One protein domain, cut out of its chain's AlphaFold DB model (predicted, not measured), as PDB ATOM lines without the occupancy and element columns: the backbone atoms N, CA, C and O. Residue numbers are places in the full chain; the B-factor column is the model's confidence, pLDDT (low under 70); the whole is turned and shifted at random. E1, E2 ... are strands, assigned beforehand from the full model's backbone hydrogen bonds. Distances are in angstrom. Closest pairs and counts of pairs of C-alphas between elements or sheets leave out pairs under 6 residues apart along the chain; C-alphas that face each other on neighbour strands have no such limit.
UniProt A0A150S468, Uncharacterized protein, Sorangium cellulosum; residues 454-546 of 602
ATOM      1  N   GLN A 454     -55.691  18.918  -6.644       92.50
ATOM      2  CA  GLN A 454     -55.150  18.606  -7.965       92.50
ATOM      3  C   GLN A 454     -53.981  17.628  -7.847       92.50
ATOM      4  O   GLN A 454     -53.171  17.731  -6.924       92.50
ATOM      5  N   TYR A 455     -53.880  16.719  -8.813       92.31
ATOM      6  CA  TYR A 455     -52.748  15.810  -8.947       92.31
ATOM      7  C   TYR A 455     -51.571  16.532  -9.609       92.31
ATOM      8  O   TYR A 455     -51.743  17.174 -10.647       92.31
ATOM      9  N   ASP A 456     -50.386  16.435  -9.017       93.19
ATOM     10  CA  ASP A 456     -49.143  16.985  -9.550       93.19
ATOM     11  C   ASP A 456     -47.964  16.101  -9.114       93.19
ATOM     12  O   ASP A 456     -47.776  15.853  -7.923       93.19
ATOM     13  N   ALA A 457     -47.207  15.591 -10.090       88.69
ATOM     14  CA  ALA A 457     -46.000  14.782  -9.893       88.69
ATOM     15  C   ALA A 457     -46.115  13.647  -8.845       88.69
ATOM     16  O   ALA A 457     -45.193  13.423  -8.064       88.69
ATOM     17  N   GLY A 458     -47.237  12.915  -8.822       89.31
ATOM     18  CA  GLY A 458     -47.435  11.776  -7.910       89.31
ATOM     19  C   GLY A 458     -48.208  12.090  -6.629       89.31
ATOM     20  O   GLY A 458     -48.585  11.163  -5.916       89.31
ATOM     21  N   LEU A 459     -48.483  13.364  -6.343       92.94
ATOM     22  CA  LEU A 459     -49.135  13.796  -5.109       92.94
ATOM     23  C   LEU A 459     -50.372  14.650  -5.385       92.94
ATOM     24  O   LEU A 459     -50.484  15.342  -6.395       92.94
ATOM     25  N   CYS A 460     -51.301  14.621  -4.440       94.31
ATOM     26  CA  CYS A 460     -52.488  15.454  -4.422       94.31
ATOM     27  C   CYS A 460     -52.261  16.684  -3.550       94.31
ATOM     28  O   CYS A 460     -52.037  16.569  -2.340       94.31
ATOM     29  N   TYR A 461     -52.360  17.858  -4.163       96.12
ATOM     30  CA  TYR A 461     -52.211  19.150  -3.504       96.12
ATOM     31  C   TYR A 461     -53.525  19.925  -3.501       96.12
ATOM     32  O   TYR A 461     -54.261  19.851  -4.481       96.12
ATOM     33  N   PRO A 462     -53.808  20.740  -2.475       96.38
ATOM     34  CA  PRO A 462     -54.884  21.725  -2.534       96.38
ATOM     35  C   PRO A 462     -54.800  22.610  -3.789       96.38
ATOM     36  O   PRO A 462     -53.714  22.966  -4.263       96.38
ATOM     37  N   LEU A 463     -55.953  22.990  -4.336       96.06
ATOM     38  CA  LEU A 463     -56.005  23.952  -5.437       96.06
ATOM     39  C   LEU A 463     -55.436  25.314  -5.002       96.06
ATOM     40  O   LEU A 463     -55.622  25.752  -3.866       96.06
ATOM     41  N   CYS A 464     -54.735  25.994  -5.913       96.25
ATOM     42  CA  CYS A 464     -54.253  27.353  -5.663       96.25
ATOM     43  C   CYS A 464     -55.392  28.378  -5.738       96.25
ATOM     44  O   CYS A 464     -56.399  28.176  -6.416       96.25
ATOM     45  N   ALA A 465     -55.204  29.511  -5.063       95.31
ATOM     46  CA  ALA A 465     -56.075  30.667  -5.161       95.31
ATOM     47  C   ALA A 465     -56.041  31.247  -6.582       95.31
ATOM     48  O   ALA A 465     -55.080  31.061  -7.334       95.31
ATOM     49  N   SER A 466     -57.090  31.989  -6.941       94.12
ATOM     50  CA  SER A 466     -57.176  32.642  -8.249       94.12
ATOM     51  C   SER A 466     -55.960  33.540  -8.509       94.12
ATOM     52  O   SER A 466     -55.512  34.268  -7.624       94.12
ATOM     53  N   GLY A 467     -55.415  33.479  -9.726       90.62
ATOM     54  CA  GLY A 467     -54.203  34.208 -10.117       90.62
ATOM     55  C   GLY A 467     -52.882  33.518  -9.755       90.62
ATOM     56  O   GLY A 467     -51.825  34.074 -10.048       90.62
ATOM     57  N   TYR A 468     -52.923  32.318  -9.169       94.81
ATOM     58  CA  TYR A 468     -51.749  31.496  -8.879       94.81
ATOM     59  C   TYR A 468     -51.815  30.156  -9.615       94.81
ATOM     60  O   TYR A 468     -52.885  29.575  -9.797       94.81
ATOM     61  N   ARG A 469     -50.650  29.635 -10.000       92.38
ATOM     62  CA  ARG A 469     -50.481  28.309 -10.594       92.38
ATOM     63  C   ARG A 469     -49.662  27.427  -9.662       92.38
ATOM     64  O   ARG A 469     -48.594  27.816  -9.199       92.38
ATOM     65  N   GLY A 470     -50.164  26.227  -9.412       92.88
ATOM     66  CA  GLY A 470     -49.466  25.230  -8.618       92.88
ATOM     67  C   GLY A 470     -48.341  24.554  -9.386       92.88
ATOM     68  O   GLY A 470     -48.560  24.134 -10.521       92.88
ATOM     69  N   VAL A 471     -47.182  24.426  -8.744       92.69
ATOM     70  CA  VAL A 471     -46.090  23.537  -9.156       92.69
ATOM     71  C   VAL A 471     -45.605  22.821  -7.896       92.69
ATOM     72  O   VAL A 471     -44.954  23.428  -7.043       92.69
ATOM     73  N   GLY A 472     -46.001  21.558  -7.729       90.31
ATOM     74  CA  GLY A 472     -45.740  20.784  -6.513       90.31
ATOM     75  C   GLY A 472     -46.303  21.473  -5.254       90.31
ATOM     76  O   GLY A 472     -47.475  21.863  -5.254       90.31
ATOM     77  N   PRO A 473     -45.513  21.679  -4.184       93.94
ATOM     78  CA  PRO A 473     -46.001  22.234  -2.917       93.94
ATOM     79  C   PRO A 473     -46.223  23.756  -2.920       93.94
ATOM     80  O   PRO A 473     -46.682  24.305  -1.915       93.94
ATOM     81  N   VAL A 474     -45.914  24.455  -4.018       94.56
ATOM     82  CA  VAL A 474     -45.930  25.923  -4.067       94.56
ATOM     83  C   VAL A 474     -46.939  26.437  -5.089       94.56
ATOM     84  O   VAL A 474     -46.999  25.977  -6.231       94.56
ATOM     85  N   CYS A 475     -47.720  27.430  -4.674       96.00
ATOM     86  CA  CYS A 475     -48.530  28.253  -5.559       96.00
ATOM     87  C   CYS A 475     -47.720  29.481  -5.981       96.00
ATOM     88  O   CYS A 475     -47.355  30.303  -5.141       96.00
ATOM     89  N   TRP A 476     -47.472  29.622  -7.281       95.19
ATOM     90  CA  TRP A 476     -46.722  30.732  -7.868       95.19
ATOM     91  C   TRP A 476     -47.665  31.727  -8.530       95.19
ATOM     92  O   TRP A 476     -48.519  31.332  -9.322       95.19
ATOM     93  N   GLN A 477     -47.510  33.013  -8.228       96.00
ATOM     94  CA  GLN A 477     -48.292  34.077  -8.857       96.00
ATOM     95  C   GLN A 477     -48.093  34.060 -10.376       96.00
ATOM     96  O   GLN A 477     -46.964  33.992 -10.841       96.00
ATOM     97  N   SER A 478     -49.155  34.170 -11.167       94.62
ATOM     98  CA  SER A 478     -49.027  34.311 -12.622       94.62
ATOM     99  C   SER A 478     -48.385  35.652 -13.000       94.62
ATOM    100  O   SER A 478     -48.714  36.686 -12.413       94.62
ATOM    101  N   CYS A 479     -47.498  35.665 -14.001       93.88
ATOM    102  CA  CYS A 479     -46.867  36.908 -14.442       93.88
ATOM    103  C   CYS A 479     -47.881  37.886 -15.061       93.88
ATOM    104  O   CYS A 479     -48.755  37.462 -15.825       93.88
ATOM    105  N   PRO A 480     -47.778  39.198 -14.767       92.38
ATOM    106  CA  PRO A 480     -48.588  40.213 -15.427       92.38
ATOM    107  C   PRO A 480     -48.375  40.214 -16.943       92.38
ATOM    108  O   PRO A 480     -47.316  39.834 -17.444       92.38
ATOM    109  N   SER A 481     -49.366  40.724 -17.675       90.94
ATOM    110  CA  SER A 481     -49.254  40.896 -19.125       90.94
ATOM    111  C   SER A 481     -48.024  41.739 -19.499       90.94
ATOM    112  O   SER A 481     -47.748  42.763 -18.871       90.94
ATOM    113  N   GLY A 482     -47.280  41.303 -20.519       86.44
ATOM    114  CA  GLY A 482     -46.043  41.949 -20.974       86.44
ATOM    115  C   GLY A 482     -44.759  41.487 -20.271       86.44
ATOM    116  O   GLY A 482     -43.694  42.019 -20.584       86.44
ATOM    117  N   TYR A 483     -44.841  40.509 -19.362       93.56
ATOM    118  CA  TYR A 483     -43.687  39.826 -18.769       93.56
ATOM    119  C   TYR A 483     -43.621  38.371 -19.239       93.56
ATOM    120  O   TYR A 483     -44.647  37.704 -19.367       93.56
ATOM    121  N   ALA A 484     -42.407  37.878 -19.465       93.50
ATOM    122  CA  ALA A 484     -42.115  36.460 -19.601       93.50
ATOM    123  C   ALA A 484     -42.035  35.809 -18.209       93.50
ATOM    124  O   ALA A 484     -41.533  36.421 -17.263       93.50
ATOM    125  N   ASP A 485     -42.546  34.584 -18.093       93.00
ATOM    126  CA  ASP A 485     -42.439  33.768 -16.882       93.00
ATOM    127  C   ASP A 485     -41.169  32.917 -16.961       93.00
ATOM    128  O   ASP A 485     -41.119  31.942 -17.711       93.00
ATOM    129  N   ASP A 486     -40.150  33.293 -16.190       92.31
ATOM    130  CA  ASP A 486     -38.875  32.573 -16.108       92.31
ATOM    131  C   ASP A 486     -38.876  31.547 -14.951       92.31
ATOM    132  O   ASP A 486     -37.827  31.089 -14.494       92.31
ATOM    133  N   GLY A 487     -40.052  31.193 -14.422       89.38
ATOM    134  CA  GLY A 487     -40.214  30.267 -13.303       89.38
ATOM    135  C   GLY A 487     -40.342  30.999 -11.970       89.38
ATOM    136  O   GLY A 487     -41.459  31.167 -11.478       89.38
ATOM    137  N   LEU A 488     -39.215  31.419 -11.381       90.44
ATOM    138  CA  LEU A 488     -39.178  32.128 -10.086       90.44
ATOM    139  C   LEU A 488     -39.448  33.634 -10.214       90.44
ATOM    140  O   LEU A 488     -39.900  34.280  -9.264       90.44
ATOM    141  N   THR A 489     -39.171  34.200 -11.384       94.44
ATOM    142  CA  THR A 489     -39.279  35.631 -11.656       94.44
ATOM    143  C   THR A 489     -40.156  35.890 -12.868       94.44
ATOM    144  O   THR A 489     -40.326  35.048 -13.750       94.44
ATOM    145  N   CYS A 490     -40.708  37.096 -12.910       95.69
ATOM    146  CA  CYS A 490     -41.275  37.661 -14.120       95.69
ATOM    147  C   CYS A 490     -40.265  38.648 -14.694       95.69
ATOM    148  O   CYS A 490     -39.809  39.549 -13.981       95.69
ATOM    149  N   ARG A 491     -39.936  38.504 -15.978       95.81
ATOM    150  CA  ARG A 491     -38.969  39.363 -16.667       95.81
ATOM    151  C   ARG A 491     -39.608  40.093 -17.829       95.81
ATOM    152  O   ARG A 491     -40.305  39.511 -18.655       95.81
ATOM    153  N   ARG A 492     -39.295  41.376 -17.935       93.62
ATOM    154  CA  ARG A 492     -39.429  42.144 -19.167       93.62
ATOM    155  C   ARG A 492     -38.036  42.549 -19.618       93.62
ATOM    156  O   ARG A 492     -37.286  43.132 -18.837       93.62
ATOM    157  N   ASP A 493     -37.710  42.224 -20.862       91.12
ATOM    158  CA  ASP A 493     -36.384  42.466 -21.420       91.12
ATOM    159  C   ASP A 493     -36.002  43.938 -21.479       91.12
ATOM    160  O   ASP A 493     -36.850  44.818 -21.658       91.12
ATOM    161  N   ALA A 494     -34.693  44.174 -21.375       90.19
ATOM    162  CA  ALA A 494     -34.127  45.462 -21.716       90.19
ATOM    163  C   ALA A 494     -34.348  45.723 -23.205       90.19
ATOM    164  O   ALA A 494     -34.170  44.839 -24.048       90.19
ATOM    165  N   ARG A 495     -34.717  46.955 -23.539       90.75
ATOM    166  CA  ARG A 495     -34.938  47.356 -24.926       90.75
ATOM    167  C   ARG A 495     -34.113  48.590 -25.214       90.75
ATOM    168  O   ARG A 495     -34.371  49.641 -24.636       90.75
ATOM    169  N   ILE A 496     -33.134  48.441 -26.100       92.94
ATOM    170  CA  ILE A 496     -32.254  49.524 -26.535       92.94
ATOM    171  C   ILE A 496     -32.591  49.850 -27.983       92.94
ATOM    172  O   ILE A 496     -32.637  48.969 -28.839       92.94
ATOM    173  N   ILE A 497     -32.844  51.124 -28.237       93.56
ATOM    174  CA  ILE A 497     -33.055  51.676 -29.572       93.56
ATOM    175  C   ILE A 497     -32.139  52.887 -29.753       93.56
ATOM    176  O   ILE A 497     -31.615  53.429 -28.778       93.56
ATOM    177  N   ASN A 498     -31.945  53.325 -30.992       93.88
ATOM    178  CA  ASN A 498     -31.195  54.551 -31.255       93.88
ATOM    179  C   ASN A 498     -31.965  55.766 -30.726       93.88
ATOM    180  O   ASN A 498     -33.188  55.834 -30.878       93.88
ATOM    181  N   ALA A 499     -31.246  56.711 -30.122       91.62
ATOM    182  CA  ALA A 499     -31.802  58.018 -29.803       91.62
ATOM    183  C   ALA A 499     -31.918  58.863 -31.069       91.62
ATOM    184  O   ALA A 499     -31.125  58.715 -32.002       91.62
ATOM    185  N   ASP A 500     -32.896  59.762 -31.093       93.75
ATOM    186  CA  ASP A 500     -32.933  60.775 -32.136       93.75
ATOM    187  C   ASP A 500     -31.864  61.824 -31.827       93.75
ATOM    188  O   ASP A 500     -31.973  62.576 -30.854       93.75
ATOM    189  N   ASN A 501     -30.806  61.836 -32.635       90.75
ATOM    190  CA  ASN A 501     -29.673  62.741 -32.514       90.75
ATOM    191  C   ASN A 501     -29.578  63.730 -33.680       90.75
ATOM    192  O   ASN A 501     -28.538  64.364 -33.853       90.75
ATOM    193  N   SER A 502     -30.650  63.914 -34.462       91.31
ATOM    194  CA  SER A 502     -30.641  64.857 -35.588       91.31
ATOM    195  C   SER A 502     -30.336  66.297 -35.161       91.31
ATOM    196  O   SER A 502     -29.881  67.107 -35.965       91.31
ATOM    197  N   SER A 503     -30.596  66.616 -33.891       90.38
ATOM    198  CA  SER A 503     -30.339  67.923 -33.280       90.38
ATOM    199  C   SER A 503     -28.933  68.050 -32.679       90.38
ATOM    200  O   SER A 503     -28.593  69.104 -32.139       90.38
ATOM    201  N   CYS A 504     -28.110  66.999 -32.749       90.75
ATOM    202  CA  CYS A 504     -26.765  66.991 -32.190       90.75
ATOM    203  C   CYS A 504     -25.702  67.413 -33.216       90.75
ATOM    204  O   CYS A 504     -25.757  67.011 -34.380       90.75
ATOM    205  N   PRO A 505     -24.701  68.213 -32.805       90.06
ATOM    206  CA  PRO A 505     -23.620  68.610 -33.692       90.06
ATOM    207  C   PRO A 505     -22.690  67.428 -33.988       90.06
ATOM    208  O   PRO A 505     -22.468  66.562 -33.148       90.06
ATOM    209  N   TRP A 506     -22.076  67.430 -35.173       87.81
ATOM    210  CA  TRP A 506     -21.230  66.330 -35.657       87.81
ATOM    211  C   TRP A 506     -20.048  65.977 -34.733       87.81
ATOM    212  O   TRP A 506     -19.607  64.831 -34.726       87.81
ATOM    213  N   TYR A 507     -19.539  66.939 -33.955       86.31
ATOM    214  CA  TYR A 507     -18.427  66.737 -33.017       86.31
ATOM    215  C   TYR A 507     -18.868  66.222 -31.632       86.31
ATOM    216  O   TYR A 507     -18.019  65.855 -30.827       86.31
ATOM    217  N   ASP A 508     -20.175  66.183 -31.351       88.06
ATOM    218  CA  ASP A 508     -20.775  65.588 -30.149       88.06
ATOM    219  C   ASP A 508     -22.079  64.887 -30.551       88.06
ATOM    220  O   ASP A 508     -23.170  65.230 -30.098       88.06
ATOM    221  N   ALA A 509     -21.962  63.917 -31.465       87.44
ATOM    222  CA  ALA A 509     -23.088  63.265 -32.142       87.44
ATOM    223  C   ALA A 509     -24.069  62.542 -31.197       87.44
ATOM    224  O   ALA A 509     -25.155  62.152 -31.619       87.44
ATOM    225  N   CYS A 510     -23.693  62.360 -29.931       89.81
ATOM    226  CA  CYS A 510     -24.528  61.760 -28.895       89.81
ATOM    227  C   CYS A 510     -25.002  62.771 -27.841       89.81
ATOM    228  O   CYS A 510     -25.745  62.386 -26.946       89.81
ATOM    229  N   GLY A 511     -24.548  64.026 -27.883       89.75
ATOM    230  CA  GLY A 511     -24.886  65.028 -26.874       89.75
ATOM    231  C   GLY A 511     -24.448  64.641 -25.468       89.75
ATOM    232  O   GLY A 511     -25.241  64.747 -24.532       89.75
ATOM    233  N   LEU A 512     -23.222  64.137 -25.315       87.69
ATOM    234  CA  LEU A 512     -22.710  63.649 -24.029       87.69
ATOM    235  C   LEU A 512     -21.715  64.605 -23.376       87.69
ATOM    236  O   LEU A 512     -21.463  64.491 -22.175       87.69
ATOM    237  N   THR A 513     -21.160  65.546 -24.141       84.56
ATOM    238  CA  THR A 513     -20.071  66.411 -23.685       84.56
ATOM    239  C   THR A 513     -20.475  67.878 -23.766       84.56
ATOM    240  O   THR A 513     -21.033  68.423 -22.812       84.56
ATOM    241  N   PHE A 514     -20.216  68.521 -24.898       84.00
ATOM    242  CA  PHE A 514     -20.383  69.955 -25.095       84.00
ATOM    243  C   PHE A 514     -21.819  70.344 -25.479       84.00
ATOM    244  O   PHE A 514     -22.229  71.469 -25.204       84.00
ATOM    245  N   ALA A 515     -22.597  69.421 -26.053       85.19
ATOM    246  CA  ALA A 515     -24.000  69.602 -26.435       85.19
ATOM    247  C   ALA A 515     -24.933  68.711 -25.590       85.19
ATOM    248  O   ALA A 515     -25.808  68.019 -26.115       85.19
ATOM    249  N   LYS A 516     -24.733  68.699 -24.262       86.56
ATOM    250  CA  LYS A 516     -25.436  67.785 -23.353       86.56
ATOM    251  C   LYS A 516     -26.962  67.915 -23.453       86.56
ATOM    252  O   LYS A 516     -27.514  68.967 -23.146       86.56
ATOM    253  N   GLY A 517     -27.634  66.824 -23.829       83.06
ATOM    254  CA  GLY A 517     -29.098  66.764 -23.939       83.06
ATOM    255  C   GLY A 517     -29.679  67.153 -25.305       83.06
ATOM    256  O   GLY A 517     -30.889  67.338 -25.396       83.06
ATOM    257  N   CYS A 518     -28.858  67.273 -26.357       88.81
ATOM    258  CA  CYS A 518     -29.356  67.485 -27.726       88.81
ATOM    259  C   CYS A 518     -30.068  66.263 -28.324       88.81
ATOM    260  O   CYS A 518     -30.863  66.426 -29.249       88.81
ATOM    261  N   SER A 519     -29.797  65.050 -27.829       93.31
ATOM    262  CA  SER A 519     -30.508  63.849 -28.259       93.31
ATOM    263  C   SER A 519     -31.825  63.691 -27.499       93.31
ATOM    264  O   SER A 519     -31.962  64.172 -26.370       93.31
ATOM    265  N   THR A 520     -32.803  63.001 -28.090       93.31
ATOM    266  CA  THR A 520     -34.110  62.765 -27.455       93.31
ATOM    267  C   THR A 520     -34.564  61.311 -27.549       93.31
ATOM    268  O   THR A 520     -34.162  60.565 -28.444       93.31
ATOM    269  N   CYS A 521     -35.415  60.912 -26.596       93.88
ATOM    270  CA  CYS A 521     -35.939  59.556 -26.476       93.88
ATOM    271  C   CYS A 521     -37.462  59.529 -26.304       93.88
ATOM    272  O   CYS A 521     -38.018  60.451 -25.696       93.88
ATOM    273  N   PRO A 522     -38.148  58.468 -26.781       94.69
ATOM    274  CA  PRO A 522     -39.575  58.277 -26.538       94.69
ATOM    275  C   PRO A 522     -39.916  58.211 -25.046       94.69
ATOM    276  O   PRO A 522     -39.099  57.804 -24.217       94.69
ATOM    277  N   ALA A 523     -41.165  58.542 -24.706       90.25
ATOM    278  CA  ALA A 523     -41.653  58.458 -23.334       90.25
ATOM    279  C   ALA A 523     -41.478  57.039 -22.758       90.25
ATOM    280  O   ALA A 523     -41.811  56.043 -23.404       90.25
ATOM    281  N   GLY A 524     -40.955  56.960 -21.533       85.75
ATOM    282  CA  GLY A 524     -40.651  55.701 -20.850       85.75
ATOM    283  C   GLY A 524     -39.246  55.146 -21.105       85.75
ATOM    284  O   GLY A 524     -38.884  54.187 -20.432       85.75
ATOM    285  N   TYR A 525     -38.453  55.741 -22.006       92.50
ATOM    286  CA  TYR A 525     -37.040  55.400 -22.202       92.50
ATOM    287  C   TYR A 525     -36.127  56.404 -21.488       92.50
ATOM    288  O   TYR A 525     -36.361  57.612 -21.514       92.50
ATOM    289  N   THR A 526     -35.046  55.905 -20.898       92.62
ATOM    290  CA  THR A 526     -33.925  56.715 -20.418       92.62
ATOM    291  C   THR A 526     -33.009  57.053 -21.591       92.62
ATOM    292  O   THR A 526     -32.693  56.183 -22.401       92.62
ATOM    293  N   ASN A 527     -32.598  58.318 -21.689       91.62
ATOM    294  CA  ASN A 527     -31.688  58.788 -22.728       91.62
ATOM    295  C   ASN A 527     -30.234  58.742 -22.239       91.62
ATOM    296  O   ASN A 527     -29.875  59.484 -21.326       91.62
ATOM    297  N   ASP A 528     -29.408  57.914 -22.878       91.50
ATOM    298  CA  ASP A 528     -27.975  57.778 -22.590       91.50
ATOM    299  C   ASP A 528     -27.098  58.480 -23.646       91.50
ATOM    300  O   ASP A 528     -25.935  58.133 -23.849       91.50
ATOM    301  N   GLY A 529     -27.657  59.444 -24.376       91.38
ATOM    302  CA  GLY A 529     -26.986  60.164 -25.449       91.38
ATOM    303  C   GLY A 529     -27.307  59.567 -26.813       91.38
ATOM    304  O   GLY A 529     -28.250  60.003 -27.463       91.38
ATOM    305  N   CYS A 530     -26.549  58.563 -27.258       91.06
ATOM    306  CA  CYS A 530     -26.769  57.942 -28.573       91.06
ATOM    307  C   CYS A 530     -27.848  56.849 -28.582       91.06
ATOM    308  O   CYS A 530     -28.320  56.447 -29.645       91.06
ATOM    309  N   THR A 531     -28.256  56.367 -27.411       94.44
ATOM    310  CA  THR A 531     -29.241  55.295 -27.277       94.44
ATOM    311  C   THR A 531     -30.323  55.658 -26.278       94.44
ATOM    312  O   THR A 531     -30.073  56.330 -25.278       94.44
ATOM    313  N   CYS A 532     -31.521  55.149 -26.539       94.31
ATOM    314  CA  CYS A 532     -32.624  55.131 -25.599       94.31
ATOM    315  C   CYS A 532     -32.756  53.723 -25.044       94.31
ATOM    316  O   CYS A 532     -32.902  52.774 -25.822       94.31
ATOM    317  N   ARG A 533     -32.791  53.580 -23.719       94.38
ATOM    318  CA  ARG A 533     -33.014  52.279 -23.081       94.38
ATOM    319  C   ARG A 533     -34.242  52.263 -22.185       94.38
ATOM    320  O   ARG A 533     -34.523  53.218 -21.469       94.38
ATOM    321  N   VAL A 534     -34.946  51.140 -22.200       91.75
ATOM    322  CA  VAL A 534     -35.753  50.684 -21.066       91.75
ATOM    323  C   VAL A 534     -34.958  49.586 -20.396       91.75
ATOM    324  O   VAL A 534     -34.564  48.625 -21.062       91.75
ATOM    325  N   ASP A 535     -34.724  49.733 -19.099       90.94
ATOM    326  CA  ASP A 535     -34.016  48.718 -18.335       90.94
ATOM    327  C   ASP A 535     -34.806  47.419 -18.266       90.94
ATOM    328  O   ASP A 535     -36.045  47.408 -18.251       90.94
ATOM    329  N   ALA A 536     -34.067  46.314 -18.195       91.44
ATOM    330  CA  ALA A 536     -34.663  45.036 -17.862       91.44
ATOM    331  C   ALA A 536     -35.353  45.174 -16.501       91.44
ATOM    332  O   ALA A 536     -34.761  45.659 -15.535       91.44
ATOM    333  N   HIS A 537     -36.609  44.743 -16.428       93.19
ATOM    334  CA  HIS A 537     -37.339  44.702 -15.171       93.19
ATOM    335  C   HIS A 537     -37.609  43.250 -14.816       93.19
ATOM    336  O   HIS A 537     -38.350  42.558 -15.516       93.19
ATOM    337  N   ILE A 538     -36.974  42.800 -13.739       95.00
ATOM    338  CA  ILE A 538     -37.081  41.443 -13.221       95.00
ATOM    339  C   ILE A 538     -37.520  41.557 -11.774       95.00
ATOM    340  O   ILE A 538     -36.869  42.233 -10.979       95.00
ATOM    341  N   PHE A 539     -38.613  40.890 -11.430       94.19
ATOM    342  CA  PHE A 539     -39.067  40.806 -10.050       94.19
ATOM    343  C   PHE A 539     -39.448  39.372  -9.698       94.19
ATOM    344  O   PHE A 539     -39.891  38.599 -10.551       94.19
ATOM    345  N   ALA A 540     -39.244  39.011  -8.433       95.44
ATOM    346  CA  ALA A 540     -39.625  37.708  -7.907       95.44
ATOM    347  C   ALA A 540     -41.149  37.596  -7.803       95.44
ATOM    348  O   ALA A 540     -41.827  38.539  -7.387       95.44
ATOM    349  N   LYS A 541     -41.691  36.435  -8.174       94.94
ATOM    350  CA  LYS A 541     -43.128  36.158  -8.065       94.94
ATOM    351  C   LYS A 541     -43.517  36.032  -6.595       94.94
ATOM    352  O   LYS A 541     -42.806  35.392  -5.819       94.94
ATOM    353  N   SER A 542     -44.680  36.573  -6.221       95.12
ATOM    354  CA  SER A 542     -45.289  36.195  -4.941       95.12
ATOM    355  C   SER A 542     -45.580  34.695  -4.954       95.12
ATOM    356  O   SER A 542     -45.995  34.136  -5.976       95.12
ATOM    357  N   SER A 543     -45.366  34.031  -3.827       94.94
ATOM    358  CA  SER A 543     -45.666  32.611  -3.687       94.94
ATOM    359  C   SER A 543     -46.117  32.285  -2.275       94.94
ATOM    360  O   SER A 543     -45.850  33.028  -1.331       94.94
ATOM    361  N   TYR A 544     -46.830  31.173  -2.142       96.12
ATOM    362  CA  TYR A 544     -47.171  30.615  -0.843       96.12
ATOM    363  C   TYR A 544     -47.232  29.090  -0.922       96.12
ATOM    364  O   TYR A 544     -47.500  28.505  -1.978       96.12
ATOM    365  N   GLY A 545     -46.953  28.440   0.206       95.56
ATOM    366  CA  GLY A 545     -47.034  26.990   0.324       95.56
ATOM    367  C   GLY A 545     -48.481  26.512   0.413       95.56
ATOM    368  O   GLY A 545     -49.314  27.141   1.061       95.56
ATOM    369  N   ARG A 546     -48.769  25.361  -0.196       95.12
ATOM    370  CA  ARG A 546     -50.070  24.672  -0.114       95.12
ATOM    371  C   ARG A 546     -49.960  23.283   0.527       95.12
ATOM    372  O   ARG A 546     -50.778  22.407   0.267       95.12
TER     373      ARG A 546
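What this domain is: This is residues 454 to 546 of the 602 residues of an uncharacterized protein of Sorangium cellulosum (UniProt A0A150S468). A long thin rod with little regular structure: small antiparallel sheets follow one another along it, E1-E2 at one end, then E3-E4-E9, E5-E8 and E6-E7, while the link from E6 to E7 reaches the other end. The printed part has 93 residues with nine named strands, E1 to E9, and no named helix; it is all strand, with 34 residues in named elements. It is extended, radius of gyration of the C-alphas 21.8 A, spans 68 by 19 by 15 A.

How they stand to each other: Inner strand E4, residues 474 to 477, is antiparallel to E3, residues 468 to 471, in a hairpin, N 469 and O 476 within hydrogen-bond range at 2.8 A, and to E9, residues 543 to 545, N 475 and O 544 at 2.9 A. E5, residues 489 to 492, is antiparallel to E8, residues 537 to 540, N 490 and O 539 at 2.9 A. E5 runs on at 16 degrees into E6, residues 495 to 498, in a hairpin with E7, residues 531 to 534, N 532 and O 497 at 2.8 A. E1, residues 454 to 456, and E2, residues 459 to 462, form a hairpin, N 454 and O 461 at 2.8 A.

Where its parts are: E6 and E8 each measure 10.3 A. C-alpha 454 is at (-55.150, 18.606, -7.965), C-alpha 545 at (-47.034, 26.990, 0.324).

The domain as a whole: The farthest C-alphas, Cys 460 and Tyr 507, are 67.9 A apart. Links E4 to E5 and E6 to E7 are long. The printed part has no cut; no printed residue is under 70 in pLDDT.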